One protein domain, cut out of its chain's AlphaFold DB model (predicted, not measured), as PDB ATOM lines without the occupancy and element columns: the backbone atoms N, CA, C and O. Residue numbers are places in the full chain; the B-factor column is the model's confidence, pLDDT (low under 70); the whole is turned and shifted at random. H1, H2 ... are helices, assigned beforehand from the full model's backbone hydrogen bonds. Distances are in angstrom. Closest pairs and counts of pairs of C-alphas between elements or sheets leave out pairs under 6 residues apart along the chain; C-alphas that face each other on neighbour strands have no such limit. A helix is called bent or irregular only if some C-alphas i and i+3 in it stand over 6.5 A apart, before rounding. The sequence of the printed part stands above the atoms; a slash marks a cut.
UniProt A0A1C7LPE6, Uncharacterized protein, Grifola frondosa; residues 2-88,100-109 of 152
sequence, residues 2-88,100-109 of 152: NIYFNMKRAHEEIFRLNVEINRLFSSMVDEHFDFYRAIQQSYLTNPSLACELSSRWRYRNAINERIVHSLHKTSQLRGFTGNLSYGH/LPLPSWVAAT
ATOM      1  N   ASN A   2     -30.939  28.945   5.440       77.19
ATOM      2  CA  ASN A   2     -31.348  27.576   5.829       77.19
ATOM      3  C   ASN A   2     -31.109  27.286   7.335       77.19
ATOM      4  O   ASN A   2     -31.635  26.339   7.904       77.19
ATOM      5  N   ILE A   3     -30.347  28.155   8.013       89.25
ATOM      6  CA  ILE A   3     -29.934  27.974   9.413       89.25
ATOM      7  C   ILE A   3     -31.135  28.061  10.366       89.25
ATOM      8  O   ILE A   3     -31.233  27.267  11.292       89.25
ATOM      9  N   TYR A   4     -32.084  28.967  10.106       91.38
ATOM     10  CA  TYR A   4     -33.283  29.127  10.938       91.38
ATOM     11  C   TYR A   4     -34.141  27.852  10.988       91.38
ATOM     12  O   TYR A   4     -34.524  27.405  12.066       91.38
ATOM     13  N   PHE A   5     -34.402  27.224   9.835       93.50
ATOM     14  CA  PHE A   5     -35.188  25.989   9.773       93.50
ATOM     15  C   PHE A   5     -34.442  24.799  10.379       93.50
ATOM     16  O   PHE A   5     -35.050  24.018  11.107       93.50
ATOM     17  N   ASN A   6     -33.129  24.699  10.154       93.50
ATOM     18  CA  ASN A   6     -32.298  23.675  10.788       93.50
ATOM     19  C   ASN A   6     -32.304  23.815  12.313       93.50
ATOM     20  O   ASN A   6     -32.479  22.826  13.018       93.50
ATOM     21  N   MET A   7     -32.186  25.043  12.821       93.44
ATOM     22  CA  MET A   7     -32.232  25.319  14.254       93.44
ATOM     23  C   MET A   7     -33.602  24.974  14.841       93.44
ATOM     24  O   MET A   7     -33.667  24.323  15.880       93.44
ATOM     25  N   LYS A   8     -34.700  25.341  14.169       95.00
ATOM     26  CA  LYS A   8     -36.051  24.970  14.606       95.00
ATOM     27  C   LYS A   8     -36.229  23.448  14.660       95.00
ATOM     28  O   LYS A   8     -36.686  22.922  15.670       95.00
ATOM     29  N   ARG A   9     -35.794  22.742  13.614       94.56
ATOM     30  CA  ARG A   9     -35.871  21.279  13.542       94.56
ATOM     31  C   ARG A   9     -35.011  20.598  14.606       94.56
ATOM     32  O   ARG A   9     -35.434  19.595  15.162       94.56
ATOM     33  N   ALA A  10     -33.839  21.148  14.922       93.62
ATOM     34  CA  ALA A  10     -32.990  20.627  15.988       93.62
ATOM     35  C   ALA A  10     -33.687  20.683  17.359       93.62
ATOM     36  O   ALA A  10     -33.608  19.723  18.118       93.62
ATOM     37  N   HIS A  11     -34.427  21.756  17.660       92.62
ATOM     38  CA  HIS A  11     -35.197  21.847  18.907       92.62
ATOM     39  C   HIS A  11     -36.326  20.809  18.969       92.62
ATOM     40  O   HIS A  11     -36.517  20.166  20.000       92.62
ATOM     41  N   GLU A  12     -37.057  20.625  17.868       95.12
ATOM     42  CA  GLU A  12     -38.102  19.596  17.769       95.12
ATOM     43  C   GLU A  12     -37.514  18.188  17.948       95.12
ATOM     44  O   GLU A  12     -38.083  17.350  18.650       95.12
ATOM     45  N   GLU A  13     -36.345  17.944  17.360       94.94
ATOM     46  CA  GLU A  13     -35.645  16.669  17.459       94.94
ATOM     47  C   GLU A  13     -35.174  16.378  18.887       94.94
ATOM     48  O   GLU A  13     -35.377  15.266  19.368       94.94
ATOM     49  N   ILE A  14     -34.637  17.369  19.609       92.44
ATOM     50  CA  ILE A  14     -34.282  17.222  21.032       92.44
ATOM     51  C   ILE A  14     -35.508  16.800  21.850       92.44
ATOM     52  O   ILE A  14     -35.435  15.869  22.653       92.44
ATOM     53  N   PHE A  15     -36.660  17.434  21.614       92.81
ATOM     54  CA  PHE A  15     -37.892  17.084  22.318       92.81
ATOM     55  C   PHE A  15     -38.340  15.647  22.018       92.81
ATOM     56  O   PHE A  15     -38.735  14.912  22.925       92.81
ATOM     57  N   ARG A  16     -38.233  15.214  20.755       95.12
ATOM     58  CA  ARG A  16     -38.521  13.830  20.359       95.12
ATOM     59  C   ARG A  16     -37.569  12.840  21.029       95.12
ATOM     60  O   ARG A  16     -38.021  11.817  21.540       95.12
ATOM     61  N   LEU A  17     -36.273  13.144  21.041       93.25
ATOM     62  CA  LEU A  17     -35.247  12.285  21.633       93.25
ATOM     63  C   LEU A  17     -35.457  12.100  23.136       93.25
ATOM     64  O   LEU A  17     -35.307  10.983  23.616       93.25
ATOM     65  N   ASN A  18     -35.904  13.123  23.870       91.69
ATOM     66  CA  ASN A  18     -36.230  12.980  25.294       91.69
ATOM     67  C   ASN A  18     -37.294  11.896  25.557       91.69
ATOM     68  O   ASN A  18     -37.223  11.172  26.553       91.69
ATOM     69  N   VAL A  19     -38.277  11.752  24.662       91.75
ATOM     70  CA  VAL A  19     -39.284  10.683  24.752       91.75
ATOM     71  C   VAL A  19     -38.677   9.337  24.366       91.75
ATOM     72  O   VAL A  19     -38.919   8.328  25.034       91.75
ATOM     73  N   GLU A  20     -37.885   9.313  23.298       92.38
ATOM     74  CA  GLU A  20     -37.336   8.074  22.754       92.38
ATOM     75  C   GLU A  20     -36.273   7.449  23.665       92.38
ATOM     76  O   GLU A  20     -36.257   6.233  23.821       92.38
ATOM     77  N   ILE A  21     -35.462   8.257  24.356       91.56
ATOM     78  CA  ILE A  21     -34.486   7.791  25.353       91.56
ATOM     79  C   ILE A  21     -35.176   6.973  26.453       91.56
ATOM     80  O   ILE A  21     -34.740   5.867  26.766       91.56
ATOM     81  N   ASN A  22     -36.298   7.463  26.992       90.50
ATOM     82  CA  ASN A  22     -37.054   6.745  28.023       90.50
ATOM     83  C   ASN A  22     -37.654   5.435  27.492       90.50
ATOM     84  O   ASN A  22     -37.661   4.417  28.189       90.50
ATOM     85  N   ARG A  23     -38.147   5.432  26.248       91.50
ATOM     86  CA  ARG A  23     -38.684   4.222  25.602       91.50
ATOM     87  C   ARG A  23     -37.602   3.185  25.360       91.50
ATOM     88  O   ARG A  23     -37.816   2.014  25.661       91.50
ATOM     89  N   LEU A  24     -36.452   3.625  24.862       92.50
ATOM     90  CA  LEU A  24     -35.289   2.785  24.638       92.50
ATOM     91  C   LEU A  24     -34.823   2.158  25.955       92.50
ATOM     92  O   LEU A  24     -34.693   0.940  26.037       92.50
ATOM     93  N   PHE A  25     -34.658   2.971  26.998       91.62
ATOM     94  CA  PHE A  25     -34.237   2.502  28.315       91.62
ATOM     95  C   PHE A  25     -35.236   1.497  28.908       91.62
ATOM     96  O   PHE A  25     -34.846   0.424  29.363       91.62
ATOM     97  N   SER A  26     -36.538   1.777  28.795       91.19
ATOM     98  CA  SER A  26     -37.593   0.838  29.203       91.19
ATOM     99  C   SER A  26     -37.517  -0.479  28.425       91.19
ATOM    100  O   SER A  26     -37.613  -1.546  29.022       91.19
ATOM    101  N   SER A  27     -37.293  -0.420  27.108       92.06
ATOM    102  CA  SER A  27     -37.166  -1.611  26.262       92.06
ATOM    103  C   SER A  27     -35.959  -2.476  26.632       92.06
ATOM    104  O   SER A  27     -36.059  -3.696  26.550       92.06
ATOM    105  N   MET A  28     -34.833  -1.877  27.034       93.38
ATOM    106  CA  MET A  28     -33.644  -2.623  27.473       93.38
ATOM    107  C   MET A  28     -33.882  -3.356  28.795       93.38
ATOM    108  O   MET A  28     -33.456  -4.497  28.961       93.38
ATOM    109  N   VAL A  29     -34.559  -2.700  29.743       91.31
ATOM    110  CA  VAL A  29     -34.903  -3.296  31.044       91.31
ATOM    111  C   VAL A  29     -35.882  -4.454  30.854       91.31
ATOM    112  O   VAL A  29     -35.702  -5.535  31.414       91.31
ATOM    113  N   ASP A  30     -36.884  -4.248  30.005       91.12
ATOM    114  CA  ASP A  30     -37.844  -5.266  29.597       91.12
ATOM    115  C   ASP A  30     -37.154  -6.490  28.966       91.12
ATOM    116  O   ASP A  30     -37.395  -7.623  29.388       91.12
ATOM    117  N   GLU A  31     -36.251  -6.264  28.007       92.56
ATOM    118  CA  GLU A  31     -35.477  -7.326  27.352       92.56
ATOM    119  C   GLU A  31     -34.648  -8.129  28.367       92.56
ATOM    120  O   GLU A  31     -34.622  -9.361  28.316       92.56
ATOM    121  N   HIS A  32     -34.012  -7.457  29.333       92.94
ATOM    122  CA  HIS A  32     -33.266  -8.126  30.402       92.94
ATOM    123  C   HIS A  32     -34.150  -9.082  31.206       92.94
ATOM    124  O   HIS A  32     -33.776 -10.240  31.409       92.94
ATOM    125  N   PHE A  33     -35.342  -8.646  31.617       91.12
ATOM    126  CA  PHE A  33     -36.270  -9.514  32.343       91.12
ATOM    127  C   PHE A  33     -36.755 -10.697  31.498       91.12
ATOM    128  O   PHE A  33     -36.875 -11.810  32.018       91.12
ATOM    129  N   ASP A  34     -36.984 -10.489  30.200       91.75
ATOM    130  CA  ASP A  34     -37.388 -11.557  29.280       91.75
ATOM    131  C   ASP A  34     -36.307 -12.636  29.152       91.75
ATOM    132  O   ASP A  34     -36.613 -13.830  29.245       91.75
ATOM    133  N   PHE A  35     -35.036 -12.239  29.031       93.81
ATOM    134  CA  PHE A  35     -33.920 -13.184  29.021       93.81
ATOM    135  C   PHE A  35     -33.815 -13.968  30.328       93.81
ATOM    136  O   PHE A  35     -33.717 -15.195  30.285       93.81
ATOM    137  N   TYR A  36     -33.877 -13.300  31.484       92.44
ATOM    138  CA  TYR A  36     -33.804 -13.976  32.784       92.44
ATOM    139  C   TYR A  36     -34.890 -15.036  32.937       92.44
ATOM    140  O   TYR A  36     -34.608 -16.175  33.315       92.44
ATOM    141  N   ARG A  37     -36.127 -14.684  32.585       91.06
ATOM    142  CA  ARG A  37     -37.257 -15.606  32.649       91.06
ATOM    143  C   ARG A  37     -37.082 -16.778  31.686       91.06
ATOM    144  O   ARG A  37     -37.290 -17.924  32.082       91.06
ATOM    145  N   ALA A  38     -36.685 -16.512  30.443       92.81
ATOM    146  CA  ALA A  38     -36.476 -17.554  29.442       92.81
ATOM    147  C   ALA A  38     -35.351 -18.521  29.849       92.81
ATOM    148  O   ALA A  38     -35.494 -19.734  29.692       92.81
ATOM    149  N   ILE A  39     -34.260 -18.010  30.428       94.06
ATOM    150  CA  ILE A  39     -33.157 -18.825  30.954       94.06
ATOM    151  C   ILE A  39     -33.652 -19.693  32.114       94.06
ATOM    152  O   ILE A  39     -33.446 -20.901  32.086       94.06
ATOM    153  N   GLN A  40     -34.362 -19.125  33.093       91.94
ATOM    154  CA  GLN A  40     -34.893 -19.884  34.234       91.94
ATOM    155  C   GLN A  40     -35.849 -21.004  33.806       91.94
ATOM    156  O   GLN A  40     -35.765 -22.119  34.316       91.94
ATOM    157  N   GLN A  41     -36.736 -20.728  32.846       92.31
ATOM    158  CA  GLN A  41     -37.677 -21.718  32.320       92.31
ATOM    159  C   GLN A  41     -36.970 -22.819  31.523       92.31
ATOM    160  O   GLN A  41     -37.285 -23.998  31.675       92.31
ATOM    161  N   SER A  42     -35.999 -22.449  30.686       93.69
ATOM    162  CA  SER A  42     -35.268 -23.411  29.856       93.69
ATOM    163  C   SER A  42     -34.229 -24.211  30.636       93.69
ATOM    164  O   SER A  42     -33.922 -25.321  30.223       93.69
ATOM    165  N   TYR A  43     -33.738 -23.724  31.777       92.88
ATOM    166  CA  TYR A  43     -32.676 -24.384  32.540       92.88
ATOM    167  C   TYR A  43     -33.018 -25.830  32.927       92.88
ATOM    168  O   TYR A  43     -32.171 -26.716  32.816       92.88
ATOM    169  N   LEU A  44     -34.266 -26.083  33.339       91.19
ATOM    170  CA  LEU A  44     -34.722 -27.419  33.739       91.19
ATOM    171  C   LEU A  44     -35.149 -28.292  32.550       91.19
ATOM    172  O   LEU A  44     -35.008 -29.509  32.607       91.19
ATOM    173  N   THR A  45     -35.694 -27.692  31.487       94.81
ATOM    174  CA  THR A  45     -36.250 -28.439  30.345       94.81
ATOM    175  C   THR A  45     -35.216 -28.710  29.255       94.81
ATOM    176  O   THR A  45     -35.206 -29.786  28.665       94.81
ATOM    177  N   ASN A  46     -34.362 -27.732  28.957       95.06
ATOM    178  CA  ASN A  46     -33.367 -27.796  27.898       95.06
ATOM    179  C   ASN A  46     -32.119 -26.954  28.254       95.06
ATOM    180  O   ASN A  46     -32.052 -25.763  27.927       95.06
ATOM    181  N   PRO A  47     -31.099 -27.569  28.879       93.62
ATOM    182  CA  PRO A  47     -29.919 -26.846  29.344       93.62
ATOM    183  C   PRO A  47     -29.051 -26.285  28.207       93.62
ATOM    184  O   PRO A  47     -28.386 -25.269  28.407       93.62
ATOM    185  N   SER A  48     -29.060 -26.884  27.008       95.25
ATOM    186  CA  SER A  48     -28.294 -26.335  25.877       95.25
ATOM    187  C   SER A  48     -28.908 -25.027  25.377       95.25
ATOM    188  O   SER A  48     -28.186 -24.060  25.144       95.25
ATOM    189  N   LEU A  49     -30.242 -24.950  25.320       94.94
ATOM    190  CA  LEU A  49     -30.948 -23.707  25.010       94.94
ATOM    191  C   LEU A  49     -30.694 -22.634  26.077       94.94
ATOM    192  O   LEU A  49     -30.454 -21.478  25.733       94.94
ATOM    193  N   ALA A  50     -30.701 -23.008  27.359       95.62
ATOM    194  CA  ALA A  50     -30.408 -22.076  28.446       95.62
ATOM    195  C   ALA A  50     -28.983 -21.499  28.349       95.62
ATOM    196  O   ALA A  50     -28.777 -20.309  28.606       95.62
ATOM    197  N   CYS A  51     -28.006 -22.316  27.940       96.00
ATOM    198  CA  CYS A  51     -26.629 -21.881  27.700       96.00
ATOM    199  C   CYS A  51     -26.549 -20.840  26.569       96.00
ATOM    200  O   CYS A  51     -25.996 -19.758  26.761       96.00
ATOM    201  N   GLU A  52     -27.182 -21.115  25.427       97.12
ATOM    202  CA  GLU A  52     -27.236 -20.185  24.292       97.12
ATOM    203  C   GLU A  52     -27.938 -18.867  24.647       97.12
ATOM    204  O   GLU A  52     -27.447 -17.781  24.327       97.12
ATOM    205  N   LEU A  53     -29.065 -18.941  25.363       96.31
ATOM    206  CA  LEU A  53     -29.777 -17.756  25.845       96.31
ATOM    207  C   LEU A  53     -28.913 -16.930  26.800       96.31
ATOM    208  O   LEU A  53     -28.895 -15.706  26.691       96.31
ATOM    209  N   SER A  54     -28.156 -17.584  27.683       95.00
ATOM    210  CA  SER A  54     -27.235 -16.914  28.606       95.00
ATOM    211  C   SER A  54     -26.103 -16.200  27.864       95.00
ATOM    212  O   SER A  54     -25.769 -15.063  28.198       95.00
ATOM    213  N   SER A  55     -25.535 -16.826  26.831       96.25
ATOM    214  CA  SER A  55     -24.504 -16.215  25.983       96.25
ATOM    215  C   SER A  55     -25.036 -14.989  25.236       96.25
ATOM    216  O   SER A  55     -24.405 -13.930  25.252       96.25
ATOM    217  N   ARG A  56     -26.235 -15.089  24.646       96.12
ATOM    218  CA  ARG A  56     -26.892 -13.956  23.973       96.12
ATOM    219  C   ARG A  56     -27.247 -12.831  24.937       96.12
ATOM    220  O   ARG A  56     -27.036 -11.666  24.604       96.12
ATOM    221  N   TRP A  57     -27.745 -13.172  26.125       95.88
ATOM    222  CA  TRP A  57     -28.045 -12.200  27.171       95.88
ATOM    223  C   TRP A  57     -26.791 -11.429  27.590       95.88
ATOM    224  O   TRP A  57     -26.829 -10.205  27.616       95.88
ATOM    225  N   ARG A  58     -25.657 -12.104  27.829       94.94
ATOM    226  CA  ARG A  58     -24.385 -11.438  28.178       94.94
ATOM    227  C   ARG A  58     -23.947 -10.434  27.117       94.94
ATOM    228  O   ARG A  58     -23.585  -9.310  27.454       94.94
ATOM    229  N   TYR A  59     -24.015 -10.828  25.846       95.12
ATOM    230  CA  TYR A  59     -23.678  -9.944  24.732       95.12
ATOM    231  C   TYR A  59     -24.588  -8.710  24.693       95.12
ATOM    232  O   TYR A  59     -24.104  -7.581  24.634       95.12
ATOM    233  N   ARG A  60     -25.909  -8.905  24.807       94.50
ATOM    234  CA  ARG A  60     -26.873  -7.797  24.861       94.50
ATOM    235  C   ARG A  60     -26.668  -6.902  26.075       94.50
ATOM    236  O   ARG A  60     -26.714  -5.686  25.935       94.50
ATOM    237  N   ASN A  61     -26.378  -7.483  27.234       93.50
ATOM    238  CA  ASN A  61     -26.145  -6.737  28.460       93.50
ATOM    239  C   ASN A  61     -24.924  -5.812  28.343       93.50
ATOM    240  O   ASN A  61     -25.015  -4.657  28.741       93.50
ATOM    241  N   ALA A  62     -23.834  -6.277  27.723       93.50
ATOM    242  CA  ALA A  62     -22.650  -5.452  27.470       93.50
ATOM    243  C   ALA A  62     -22.939  -4.284  26.508       93.50
ATOM    244  O   ALA A  62     -22.425  -3.180  26.682       93.50
ATOM    245  N   ILE A  63     -23.784  -4.493  25.495       94.50
ATOM    246  CA  ILE A  63     -24.212  -3.412  24.592       94.50
ATOM    247  C   ILE A  63     -25.076  -2.400  25.343       94.50
ATOM    248  O   ILE A  63     -24.825  -1.198  25.256       94.50
ATOM    249  N   ASN A  64     -26.069  -2.880  26.095       94.81
ATOM    250  CA  ASN A  64     -26.983  -2.031  26.854       94.81
ATOM    251  C   ASN A  64     -26.219  -1.189  27.882       94.81
ATOM    252  O   ASN A  64     -26.456   0.011  27.969       94.81
ATOM    253  N   GLU A  65     -25.230  -1.764  28.566       93.69
ATOM    254  CA  GLU A  65     -24.341  -1.041  29.480       93.69
ATOM    255  C   GLU A  65     -23.643   0.146  28.801       93.69
ATOM    256  O   GLU A  65     -23.669   1.266  29.311       93.69
ATOM    257  N   ARG A  66     -23.088  -0.053  27.600       93.56
ATOM    258  CA  ARG A  66     -22.413   1.023  26.856       93.56
ATOM    259  C   ARG A  66     -23.376   2.102  26.369       93.56
ATOM    260  O   ARG A  66     -23.026   3.286  26.369       93.56
ATOM    261  N   ILE A  67     -24.581   1.709  25.953       93.44
ATOM    262  CA  ILE A  67     -25.617   2.668  25.555       93.44
ATOM    263  C   ILE A  67     -26.026   3.507  26.765       93.44
ATOM    264  O   ILE A  67     -26.071   4.728  26.669       93.44
ATOM    265  N   VAL A  68     -26.253   2.873  27.912       93.75
ATOM    266  CA  VAL A  68     -26.672   3.550  29.143       93.75
ATOM    267  C   VAL A  68     -25.588   4.473  29.675       93.75
ATOM    268  O   VAL A  68     -25.896   5.597  30.055       93.75
ATOM    269  N   HIS A  69     -24.319   4.074  29.592       92.38
ATOM    270  CA  HIS A  69     -23.191   4.959  29.885       92.38
ATOM    271  C   HIS A  69     -23.187   6.208  28.997       92.38
ATOM    272  O   HIS A  69     -22.987   7.325  29.467       92.38
ATOM    273  N   SER A  70     -23.455   6.037  27.701       91.75
ATOM    274  CA  SER A  70     -23.543   7.163  26.762       91.75
ATOM    275  C   SER A  70     -24.733   8.066  27.087       91.75
ATOM    276  O   SER A  70     -24.595   9.287  27.080       91.75
ATOM    277  N   LEU A  71     -25.884   7.478  27.425       91.69
ATOM    278  CA  LEU A  71     -27.074   8.213  27.852       91.69
ATOM    279  C   LEU A  71     -26.815   9.007  29.139       91.69
ATOM    280  O   LEU A  71     -27.157  10.187  29.193       91.69
ATOM    281  N   HIS A  72     -26.153   8.408  30.129       91.50
ATOM    282  CA  HIS A  72     -25.752   9.086  31.363       91.50
ATOM    283  C   HIS A  72     -24.801  10.252  31.078       91.50
ATOM    284  O   HIS A  72     -25.076  11.379  31.480       91.50
ATOM    285  N   LYS A  73     -23.764  10.056  30.255       91.38
ATOM    286  CA  LYS A  73     -22.906  11.168  29.810       91.38
ATOM    287  C   LYS A  73     -23.707  12.288  29.143       91.38
ATOM    288  O   LYS A  73     -23.457  13.459  29.415       91.38
ATOM    289  N   THR A  74     -24.687  11.955  28.298       90.12
ATOM    290  CA  THR A  74     -25.540  12.976  27.668       90.12
ATOM    291  C   THR A  74     -26.451  13.693  28.658       90.12
ATOM    292  O   THR A  74     -26.694  14.884  28.469       90.12
ATOM    293  N   SER A  75     -26.915  13.029  29.724       89.12
ATOM    294  CA  SER A  75     -27.732  13.688  30.748       89.12
ATOM    295  C   SER A  75     -26.945  14.688  31.590       89.12
ATOM    296  O   SER A  75     -27.537  15.627  32.112       89.12
ATOM    297  N   GLN A  76     -25.619  14.533  31.674       90.50
ATOM    298  CA  GLN A  76     -24.732  15.479  32.358       90.50
ATOM    299  C   GLN A  76     -24.407  16.731  31.521       90.50
ATOM    300  O   GLN A  76     -23.786  17.674  32.015       90.50
ATOM    301  N   LEU A  77     -24.810  16.784  30.245       91.06
ATOM    302  CA  LEU A  77     -24.558  17.950  29.401       91.06
ATOM    303  C   LEU A  77     -25.423  19.143  29.823       91.06
ATOM    304  O   LEU A  77     -26.630  19.037  30.058       91.06
ATOM    305  N   ARG A  78     -24.816  20.333  29.833       90.75
ATOM    306  CA  ARG A  78     -25.534  21.580  30.109       90.75
ATOM    307  C   ARG A  78     -26.650  21.788  29.083       90.75
ATOM    308  O   ARG A  78     -26.392  21.882  27.887       90.75
ATOM    309  N   GLY A  79     -27.879  21.947  29.570       85.69
ATOM    310  CA  GLY A  79     -29.059  22.137  28.722       85.69
ATOM    311  C   GLY A  79     -29.782  20.840  28.354       85.69
ATOM    312  O   GLY A  79     -30.743  20.893  27.586       85.69
ATOM    313  N   PHE A  80     -29.375  19.697  28.913       88.94
ATOM    314  CA  PHE A  80     -30.195  18.494  28.887       88.94
ATOM    315  C   PHE A  80     -31.530  18.745  29.604       88.94
ATOM    316  O   PHE A  80     -31.582  19.324  30.688       88.94
ATOM    317  N   THR A  81     -32.624  18.339  28.963       89.81
ATOM    318  CA  THR A  81     -34.005  18.537  29.451       89.81
ATOM    319  C   THR A  81     -34.776  17.224  29.572       89.81
ATOM    320  O   THR A  81     -35.955  17.231  29.923       89.81
ATOM    321  N   GLY A  82     -34.134  16.103  29.240       85.88
ATOM    322  CA  GLY A  82     -34.726  14.780  29.340       85.88
ATOM    323  C   GLY A  82     -34.695  14.233  30.765       85.88
ATOM    324  O   GLY A  82     -34.220  14.869  31.703       85.88
ATOM    325  N   ASN A  83     -35.187  13.009  30.905       86.44
ATOM    326  CA  ASN A  83     -35.066  12.210  32.117       86.44
ATOM    327  C   ASN A  83     -34.556  10.822  31.719       86.44
ATOM    328  O   ASN A  83     -34.935  10.325  30.657       86.44
ATOM    329  N   LEU A  84     -33.712  10.222  32.556       85.94
ATOM    330  CA  LEU A  84     -33.268   8.837  32.436       85.94
ATOM    331  C   LEU A  84     -34.035   7.994  33.450       85.94
ATOM    332  O   LEU A  84     -33.537   7.646  34.514       85.94
ATOM    333  N   SER A  85     -35.283   7.683  33.114       84.81
ATOM    334  CA  SER A  85     -36.131   6.822  33.935       84.81
ATOM    335  C   SER A  85     -36.725   5.719  33.077       84.81
ATOM    336  O   SER A  85     -37.159   5.969  31.953       84.81
ATOM    337  N   TYR A  86     -36.762   4.488  33.584       83.31
ATOM    338  CA  TYR A  86     -37.505   3.434  32.902       83.31
ATOM    339  C   TYR A  86     -38.966   3.488  33.350       83.31
ATOM    340  O   TYR A  86     -39.274   3.685  34.525       83.31
ATOM    341  N   GLY A  87     -39.873   3.361  32.388       83.06
ATOM    342  CA  GLY A  87     -41.308   3.326  32.622       83.06
ATOM    343  C   GLY A  87     -41.850   1.902  32.655       83.06
ATOM    344  O   GLY A  87     -41.116   0.919  32.567       83.06
ATOM    345  N   HIS A  88     -43.176   1.797  32.733       80.25
ATOM    346  CA  HIS A  88     -43.884   0.529  32.607       80.25
ATOM    347  C   HIS A  88     -44.570   0.426  31.241       80.25
ATOM    348  O   HIS A  88     -45.340   1.310  30.853       80.25
ATOM    349  N   LEU A 100     -36.867 -10.353  40.151       82.25
ATOM    350  CA  LEU A 100     -35.726 -10.423  39.241       82.25
ATOM    351  C   LEU A 100     -34.684  -9.350  39.592       82.25
ATOM    352  O   LEU A 100     -35.054  -8.225  39.937       82.25
ATOM    353  N   PRO A 101     -33.380  -9.669  39.497       86.25
ATOM    354  CA  PRO A 101     -32.339  -8.689  39.748       86.25
ATOM    355  C   PRO A 101     -32.359  -7.614  38.661       86.25
ATOM    356  O   PRO A 101     -32.424  -7.913  37.464       86.25
ATOM    357  N   LEU A 102     -32.268  -6.355  39.088       86.06
ATOM    358  CA  LEU A 102     -32.073  -5.241  38.169       86.06
ATOM    359  C   LEU A 102     -30.704  -5.365  37.476       86.06
ATOM    360  O   LEU A 102     -29.743  -5.832  38.097       86.06
ATOM    361  N   PRO A 103     -30.594  -4.942  36.206       87.94
ATOM    362  CA  PRO A 103     -29.302  -4.837  35.547       87.94
ATOM    363  C   PRO A 103     -28.378  -3.859  36.285       87.94
ATOM    364  O   PRO A 103     -28.825  -2.814  36.764       87.94
ATOM    365  N   SER A 104     -27.077  -4.155  36.318       87.25
ATOM    366  CA  SER A 104     -26.059  -3.309  36.963       87.25
ATOM    367  C   SER A 104     -26.046  -1.877  36.419       87.25
ATOM    368  O   SER A 104     -25.951  -0.919  37.183       87.25
ATOM    369  N   TRP A 105     -26.219  -1.723  35.106       87.75
ATOM    370  CA  TRP A 105     -26.237  -0.425  34.435       87.75
ATOM    371  C   TRP A 105     -27.470   0.423  34.775       87.75
ATOM    372  O   TRP A 105     -27.408   1.641  34.652       87.75
ATOM    373  N   VAL A 106     -28.574  -0.167  35.254       85.94
ATOM    374  CA  VAL A 106     -29.715   0.616  35.766       85.94
ATOM    375  C   VAL A 106     -29.345   1.263  37.095       85.94
ATOM    376  O   VAL A 106     -29.599   2.450  37.291       85.94
ATOM    377  N   ALA A 107     -28.708   0.508  37.996       75.62
ATOM    378  CA  ALA A 107     -28.319   1.007  39.313       75.62
ATOM    379  C   ALA A 107     -27.335   2.185  39.220       75.62
ATOM    380  O   ALA A 107     -27.476   3.153  39.965       75.62
ATOM    381  N   ALA A 108     -26.408   2.145  38.256       68.50
ATOM    382  CA  ALA A 108     -25.441   3.217  38.013       68.50
ATOM    383  C   ALA A 108     -26.098   4.575  37.695       68.50
ATOM    384  O   ALA A 108     -25.566   5.616  38.054       68.50
ATOM    385  N   THR A 109     -27.287   4.583  37.083       69.00
ATOM    386  CA  THR A 109     -27.996   5.837  36.757       69.00
ATOM    387  C   THR A 109     -28.701   6.488  37.952       69.00
ATOM    388  O   THR A 109     -29.111   7.640  37.856       69.00
TER     389      THR A 109
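What this domain is: This is residues 2 to 88 and 100 to 109 of the 152 residues of an uncharacterized protein of Grifola frondosa (UniProt A0A1C7LPE6). A long helical hairpin makes this domain: the very long helix H1 and the shorter H2 fold back on each other, side by side, and residues 2 to 13, of which 3 to 13 belong to H1, stick out beyond the hairpin. The short helix H3 packs on H2 at residues 64 to 69, partway along the hairpin. The printed part has 97 residues with three named helices, in the order H1, H2, H3, and no named strand; the class is all helix. The whole is loose, with a radius of gyration of the C-alphas of 17.5 A, and its outline is a rod spanning 61 by 25 by 22 A.

Where its parts are: Find C-alpha 3 at (-29.934, 27.974, 9.413); from there H1, residues 3 to 45, runs 60.5 A to C-alpha 45 at (-36.250, -28.439, 30.345). It has a kink of 30 degrees near residue 17. H1 is irregular, but only just: C-alphas 41 and 44 are 6.6 A apart. Next look at H2, residues 47 to 75, which is 40.6 A long from first to last C-alpha. Past the cut, H3 takes residues 104 to 108, is 6.6 A long, and ends at C-alpha 108 at (-25.441, 3.217, 38.013).

How they stand to each other: Start from H1, the longest helix, and look across to H2: the two touch, and their closest C-alphas, those of Ile 39 and Ala 50, are 4.9 A apart. Their lines stand at a shallow tilt of 26 degrees and run opposite ways, and the two form a helical hairpin. From H2 go on to H3: they touch, H2 with residues 64 to 69 alone, and the closest C-alphas are those of Glu 65 and Trp 105, 5.3 A apart. H1 and H3 are apart, but only just, with their closest C-alphas 8.0 A from each other. In the backbone, H2 and H3 have every O i to N i+4 pair within hydrogen-bond range, and H1 has 35 of 39.

The domain as a whole: The two C-alphas farthest apart are those of Asn 2 and Leu 44, 61.8 A. Residues 2 to 13, of which 3 to 13 belong to H1, stand free; the body without them spans 51 by 22 by 19 A. The link from H1 to H2 is tight, with 1 residue between them. After H2 you will find residues 76 to 88, a stretch with no named element. Residues 89 to 99 are not printed, and C-alphas 88 and 100 are 15.2 A apart across this cut, which falls in the link from H2 to H3. The mean pLDDT of the printed part is 91.0, and residues 108 to 109 are under 70 in this model.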